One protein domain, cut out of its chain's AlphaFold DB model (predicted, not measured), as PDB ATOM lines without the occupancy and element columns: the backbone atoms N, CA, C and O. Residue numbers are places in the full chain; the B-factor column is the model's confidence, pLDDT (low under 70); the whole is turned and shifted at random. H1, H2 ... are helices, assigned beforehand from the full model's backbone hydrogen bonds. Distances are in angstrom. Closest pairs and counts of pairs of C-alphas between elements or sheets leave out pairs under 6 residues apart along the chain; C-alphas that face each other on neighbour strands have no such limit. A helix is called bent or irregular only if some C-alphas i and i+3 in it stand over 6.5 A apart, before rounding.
ATOM      1  N   TYR A  15     357.572 328.699 527.962       69.25
ATOM      2  CA  TYR A  15     358.457 328.767 529.133       69.25
ATOM      3  C   TYR A  15     359.354 327.522 529.204       69.25
ATOM      4  O   TYR A  15     359.267 326.722 530.134       69.25
ATOM      5  N   ALA A  16     360.174 327.321 528.172       70.75
ATOM      6  CA  ALA A  16     361.220 326.305 528.207       70.75
ATOM      7  C   ALA A  16     362.343 326.745 529.160       70.75
ATOM      8  O   ALA A  16     362.604 327.943 529.301       70.75
ATOM      9  N   TRP A  17     362.973 325.771 529.815       74.00
ATOM     10  CA  TRP A  17     364.245 325.993 530.501       74.00
ATOM     11  C   TRP A  17     365.366 326.112 529.478       74.00
ATOM     12  O   TRP A  17     365.178 325.774 528.308       74.00
ATOM     13  N   PHE A  18     366.518 326.603 529.918       75.75
ATOM     14  CA  PHE A  18     367.707 326.544 529.089       75.75
ATOM     15  C   PHE A  18     368.215 325.098 529.006       75.75
ATOM     16  O   PHE A  18     368.251 324.403 530.020       75.75
ATOM     17  N   ASP A  19     368.594 324.650 527.809       76.38
ATOM     18  CA  ASP A  19     369.006 323.257 527.564       76.38
ATOM     19  C   ASP A  19     370.315 322.879 528.285       76.38
ATOM     20  O   ASP A  19     370.568 321.709 528.556       76.38
ATOM     21  N   ASP A  20     371.129 323.878 528.621       83.50
ATOM     22  CA  ASP A  20     372.443 323.789 529.262       83.50
ATOM     23  C   ASP A  20     372.481 324.540 530.607       83.50
ATOM     24  O   ASP A  20     373.527 325.036 531.023       83.50
ATOM     25  N   GLU A  21     371.334 324.690 531.280       75.12
ATOM     26  CA  GLU A  21     371.313 325.331 532.596       75.12
ATOM     27  C   GLU A  21     372.076 324.475 533.621       75.12
ATOM     28  O   GLU A  21     371.779 323.283 533.753       75.12
ATOM     29  N   PRO A  22     373.021 325.053 534.385       78.12
ATOM     30  CA  PRO A  22     373.652 324.336 535.483       78.12
ATOM     31  C   PRO A  22     372.597 323.883 536.497       78.12
ATOM     32  O   PRO A  22     371.644 324.603 536.805       78.12
ATOM     33  N   VAL A  23     372.759 322.667 537.017       82.44
ATOM     34  CA  VAL A  23     371.856 322.106 538.029       82.44
ATOM     35  C   VAL A  23     372.203 322.695 539.389       82.44
ATOM     36  O   VAL A  23     373.366 322.696 539.794       82.44
ATOM     37  N   PHE A  24     371.189 323.171 540.113       78.25
ATOM     38  CA  PHE A  24     371.375 323.675 541.469       78.25
ATOM     39  C   PHE A  24     371.806 322.562 542.422       78.25
ATOM     40  O   PHE A  24     371.015 321.699 542.793       78.25
ATOM     41  N   ASP A  25     373.070 322.624 542.828       81.50
ATOM     42  CA  ASP A  25     373.649 321.841 543.916       81.50
ATOM     43  C   ASP A  25     373.787 322.707 545.188       81.50
ATOM     44  O   ASP A  25     374.623 323.614 545.221       81.50
ATOM     45  N   PRO A  26     372.994 322.471 546.247       79.19
ATOM     46  CA  PRO A  26     373.073 323.271 547.463       79.19
ATOM     47  C   PRO A  26     374.439 323.181 548.157       79.19
ATOM     48  O   PRO A  26     374.864 324.173 548.741       79.19
ATOM     49  N   GLU A  70     380.764 330.471 543.719       94.25
ATOM     50  CA  GLU A  70     380.233 329.683 542.599       94.25
ATOM     51  C   GLU A  70     378.717 329.889 542.431       94.25
ATOM     52  O   GLU A  70     378.229 330.157 541.333       94.25
ATOM     53  N   GLY A  71     377.949 329.830 543.523       90.25
ATOM     54  CA  GLY A  71     376.501 330.037 543.476       90.25
ATOM     55  C   GLY A  71     376.109 331.441 543.014       90.25
ATOM     56  O   GLY A  71     375.135 331.604 542.271       90.25
ATOM     57  N   ALA A  72     376.871 332.458 543.424       93.00
ATOM     58  CA  ALA A  72     376.668 333.838 543.002       93.00
ATOM     59  C   ALA A  72     376.991 334.034 541.513       93.00
ATOM     60  O   ALA A  72     376.227 334.698 540.804       93.00
ATOM     61  N   GLU A  73     378.074 333.427 541.025       94.62
ATOM     62  CA  GLU A  73     378.452 333.443 539.611       94.62
ATOM     63  C   GLU A  73     377.383 332.791 538.735       94.62
ATOM     64  O   GLU A  73     376.907 333.418 537.783       94.62
ATOM     65  N   VAL A  74     376.927 331.592 539.106       91.00
ATOM     66  CA  VAL A  74     375.882 330.875 538.369       91.00
ATOM     67  C   VAL A  74     374.566 331.657 538.373       91.00
ATOM     68  O   VAL A  74     373.941 331.837 537.324       91.00
ATOM     69  N   LEU A  75     374.146 332.203 539.523       89.06
ATOM     70  CA  LEU A  75     372.933 333.024 539.588       89.06
ATOM     71  C   LEU A  75     373.040 334.260 538.684       89.06
ATOM     72  O   LEU A  75     372.069 334.625 538.010       89.06
ATOM     73  N   LEU A  76     374.201 334.916 538.670       91.19
ATOM     74  CA  LEU A  76     374.446 336.085 537.835       91.19
ATOM     75  C   LEU A  76     374.434 335.726 536.344       91.19
ATOM     76  O   LEU A  76     373.872 336.479 535.544       91.19
ATOM     77  N   GLU A  77     375.013 334.588 535.965       91.56
ATOM     78  CA  GLU A  77     374.969 334.068 534.600       91.56
ATOM     79  C   GLU A  77     373.523 333.818 534.153       91.56
ATOM     80  O   GLU A  77     373.069 334.393 533.157       91.56
ATOM     81  N   VAL A  78     372.757 333.052 534.933       87.50
ATOM     82  CA  VAL A  78     371.345 332.762 534.653       87.50
ATOM     83  C   VAL A  78     370.534 334.058 534.556       87.50
ATOM     84  O   VAL A  78     369.746 334.240 533.625       87.50
ATOM     85  N   ALA A  79     370.755 335.022 535.456       87.44
ATOM     86  CA  ALA A  79     370.084 336.320 535.411       87.44
ATOM     87  C   ALA A  79     370.424 337.124 534.141       87.44
ATOM     88  O   ALA A  79     369.547 337.782 533.571       87.44
ATOM     89  N   ARG A  80     371.676 337.067 533.668       90.00
ATOM     90  CA  ARG A  80     372.098 337.698 532.406       90.00
ATOM     91  C   ARG A  80     371.422 337.044 531.207       90.00
ATOM     92  O   ARG A  80     370.918 337.769 530.353       90.00
ATOM     93  N   ARG A  81     371.334 335.713 531.174       88.06
ATOM     94  CA  ARG A  81     370.630 334.966 530.116       88.06
ATOM     95  C   ARG A  81     369.139 335.308 530.084       88.06
ATOM     96  O   ARG A  81     368.583 335.599 529.027       88.06
ATOM     97  N   LEU A  82     368.507 335.400 531.255       86.00
ATOM     98  CA  LEU A  82     367.099 335.786 531.385       86.00
ATOM     99  C   LEU A  82     366.809 337.228 530.938       86.00
ATOM    100  O   LEU A  82     365.655 337.540 530.636       86.00
ATOM    101  N   ARG A  83     367.817 338.107 530.840       86.81
ATOM    102  CA  ARG A  83     367.641 339.489 530.362       86.81
ATOM    103  C   ARG A  83     367.053 339.550 528.950       86.81
ATOM    104  O   ARG A  83     366.300 340.477 528.671       86.81
ATOM    105  N   GLY A  84     367.322 338.559 528.096       85.94
ATOM    106  CA  GLY A  84     366.707 338.462 526.764       85.94
ATOM    107  C   GLY A  84     365.177 338.326 526.791       85.94
ATOM    108  O   GLY A  84     364.513 338.603 525.800       85.94
ATOM    109  N   HIS A  85     364.608 337.951 527.939       83.62
ATOM    110  CA  HIS A  85     363.167 337.831 528.166       83.62
ATOM    111  C   HIS A  85     362.601 338.959 529.038       83.62
ATOM    112  O   HIS A  85     361.450 338.883 529.480       83.62
ATOM    113  N   ALA A  86     363.403 339.983 529.340       86.56
ATOM    114  CA  ALA A  86     362.955 341.109 530.135       86.56
ATOM    115  C   ALA A  86     361.971 341.976 529.338       86.56
ATOM    116  O   ALA A  86     362.202 342.322 528.183       86.56
ATOM    117  N   VAL A  87     360.878 342.355 529.989       85.06
ATOM    118  CA  VAL A  87     359.873 343.286 529.474       85.06
ATOM    119  C   VAL A  87     359.710 344.445 530.446       85.06
ATOM    120  O   VAL A  87     359.927 344.293 531.653       85.06
ATOM    121  N   ARG A  88     359.281 345.604 529.943       86.06
ATOM    122  CA  ARG A  88     358.945 346.741 530.806       86.06
ATOM    123  C   ARG A  88     357.719 346.398 531.652       86.06
ATOM    124  O   ARG A  88     356.692 345.990 531.113       86.06
ATOM    125  N   ALA A  89     357.825 346.548 532.972       80.88
ATOM    126  CA  ALA A  89     356.744 346.199 533.899       80.88
ATOM    127  C   ALA A  89     355.905 347.408 534.351       80.88
ATOM    128  O   ALA A  89     354.865 347.214 534.978       80.88
ATOM    129  N   GLY A  90     356.351 348.628 534.042       78.31
ATOM    130  CA  GLY A  90     355.700 349.893 534.387       78.31
ATOM    131  C   GLY A  90     356.732 350.949 534.785       78.31
ATOM    132  O   GLY A  90     357.902 350.835 534.419       78.31
ATOM    133  N   ASP A  91     356.304 351.955 535.547       82.62
ATOM    134  CA  ASP A  91     357.183 353.053 535.982       82.62
ATOM    135  C   ASP A  91     357.945 352.733 537.275       82.62
ATOM    136  O   ASP A  91     359.080 353.162 537.450       82.62
ATOM    137  N   ARG A  92     357.365 351.909 538.160       78.31
ATOM    138  CA  ARG A  92     358.009 351.478 539.417       78.31
ATOM    139  C   ARG A  92     359.035 350.357 539.218       78.31
ATOM    140  O   ARG A  92     359.989 350.253 539.979       78.31
ATOM    141  N   ILE A  93     358.816 349.486 538.234       74.75
ATOM    142  CA  ILE A  93     359.712 348.372 537.908       74.75
ATOM    143  C   ILE A  93     360.043 348.491 536.428       74.75
ATOM    144  O   ILE A  93     359.235 348.150 535.561       74.75
ATOM    145  N   GLN A  94     361.247 348.980 536.152       76.38
ATOM    146  CA  GLN A  94     361.672 349.259 534.787       76.38
ATOM    147  C   GLN A  94     361.731 347.984 533.939       76.38
ATOM    148  O   GLN A  94     361.297 348.018 532.795       76.38
ATOM    149  N   ASN A  95     362.195 346.861 534.502       81.88
ATOM    150  CA  ASN A  95     362.335 345.581 533.803       81.88
ATOM    151  C   ASN A  95     361.868 344.407 534.675       81.88
ATOM    152  O   ASN A  95     362.191 344.336 535.859       81.88
ATOM    153  N   THR A  96     361.152 343.453 534.082       83.88
ATOM    154  CA  THR A  96     360.769 342.187 534.719       83.88
ATOM    155  C   THR A  96     360.864 341.031 533.733       83.88
ATOM    156  O   THR A  96     360.640 341.215 532.541       83.88
ATOM    157  N   VAL A  97     361.128 339.823 534.224       81.94
ATOM    158  CA  VAL A  97     361.002 338.595 533.432       81.94
ATOM    159  C   VAL A  97     359.727 337.895 533.883       81.94
ATOM    160  O   VAL A  97     359.684 337.282 534.955       81.94
ATOM    161  N   ARG A  98     358.660 338.014 533.085       77.94
ATOM    162  CA  ARG A  98     357.382 337.351 533.382       77.94
ATOM    163  C   ARG A  98     357.609 335.843 533.434       77.94
ATOM    164  O   ARG A  98     358.252 335.288 532.546       77.94
ATOM    165  N   GLY A  99     357.111 335.207 534.498       68.06
ATOM    166  CA  GLY A  99     357.264 333.772 534.742       68.06
ATOM    167  C   GLY A  99     358.719 333.296 534.770       68.06
ATOM    168  O   GLY A  99     358.993 332.196 534.306       68.06
ATOM    169  N   GLY A 100     359.651 334.102 535.295       66.12
ATOM    170  CA  GLY A 100     361.072 333.742 535.375       66.12
ATOM    171  C   GLY A 100     361.339 332.392 536.053       66.12
ATOM    172  O   GLY A 100     362.216 331.663 535.603       66.12
ATOM    173  N   CYS A 101     360.536 332.007 537.049       63.41
ATOM    174  CA  CYS A 101     360.621 330.698 537.708       63.41
ATOM    175  C   CYS A 101     360.236 329.536 536.775       63.41
ATOM    176  O   CYS A 101     360.689 328.422 536.958       63.41
ATOM    177  N   TYR A 102     359.434 329.775 535.736       58.47
ATOM    178  CA  TYR A 102     359.148 328.760 534.719       58.47
ATOM    179  C   TYR A 102     360.219 328.711 533.617       58.47
ATOM    180  O   TYR A 102     360.233 327.756 532.851       58.47
ATOM    181  N   ARG A 103     361.114 329.712 533.532       64.88
ATOM    182  CA  ARG A 103     362.175 329.818 532.505       64.88
ATOM    183  C   ARG A 103     363.562 329.397 532.985       64.88
ATOM    184  O   ARG A 103     364.454 329.275 532.160       64.88
ATOM    185  N   SER A 104     363.745 329.214 534.288       54.72
ATOM    186  CA  SER A 104     365.020 328.830 534.888       54.72
ATOM    187  C   SER A 104     364.775 327.770 535.952       54.72
ATOM    188  O   SER A 104     364.116 328.044 536.957       54.72
ATOM    189  N   ALA A 105     365.301 326.570 535.715       56.84
ATOM    190  CA  ALA A 105     365.316 325.467 536.665       56.84
ATOM    191  C   ALA A 105     366.058 325.864 537.940       56.84
ATOM    192  O   ALA A 105     365.615 325.524 539.029       56.84
ATOM    193  N   TRP A 106     367.122 326.662 537.817       49.59
ATOM    194  CA  TRP A 106     367.901 327.174 538.940       49.59
ATOM    195  C   TRP A 106     367.065 328.016 539.907       49.59
ATOM    196  O   TRP A 106     367.177 327.897 541.122       49.59
ATOM    197  N   ARG A 107     366.170 328.851 539.365       48.22
ATOM    198  CA  ARG A 107     365.215 329.646 540.154       48.22
ATOM    199  C   ARG A 107     363.982 328.854 540.589       48.22
ATOM    200  O   ARG A 107     363.302 329.269 541.523       48.22
ATOM    201  N   ALA A 108     363.670 327.766 539.886       48.12
ATOM    202  CA  ALA A 108     362.559 326.863 540.179       48.12
ATOM    203  C   ALA A 108     362.925 325.741 541.154       48.12
ATOM    204  O   ALA A 108     362.018 325.079 541.657       48.12
TER     205      ALA A 108
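What this domain is: This is residues 15 to 26 and 70 to 108 of the 157 residues of an uncharacterized protein of Acidimicrobiaceae bacterium (UniProt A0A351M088). One long helix, H1, has two short helices, H2 and H3, beside it; residues 86 to 99 loop out past its end and fold back, and residues 15 to 26 wind past the short helices. The 51 printed residues are all helix by class, with under half in H1, H2 and H3, in that order. The whole is elongated, 36 by 22 by 16 A, and only just compact, close to loose, with a radius of gyration of the C-alphas of 11.7 A.

Where its parts are: Residues 15 to 26 hold no named element, from C-alpha 15 at (358.457, 328.767, 529.133). H1, residues 70 to 85, is 23.8 A long from C-alpha 70 at (380.233, 329.683, 542.599); it is neither bent nor irregular, but only just: C-alphas 81 and 84 are 6.2 A apart. H2 is residues 100 to 103, 5.0 A; H3 is residues 105 to 108, 4.7 A.

How they stand to each other: H1 is close to but not clearly touching H2 (closest C-alphas Leu 82 and Gly 100, 7.5 A) and H3 (Leu 75 and Trp 106, 7.7 A). H2 and H3 touch only at the corner, closest at the C-alphas of Cys 101 and Ala 108, 5.0 A. In H1, 10 of 12 O i to N i+4 pairs are within hydrogen-bond range; H2 and H3 are too short for such a pair.

The domain as a whole: The C-alphas farthest apart are Asp 25 and Asp 91, 36.2 A. Residues 27 to 69 are not printed, a gap of 10.8 A between C-alphas 26 and 70. H1 to H2 is a long link, H2 to H3 a tight one. Confidence is under 70 at residue 15 and residues 99 to 108.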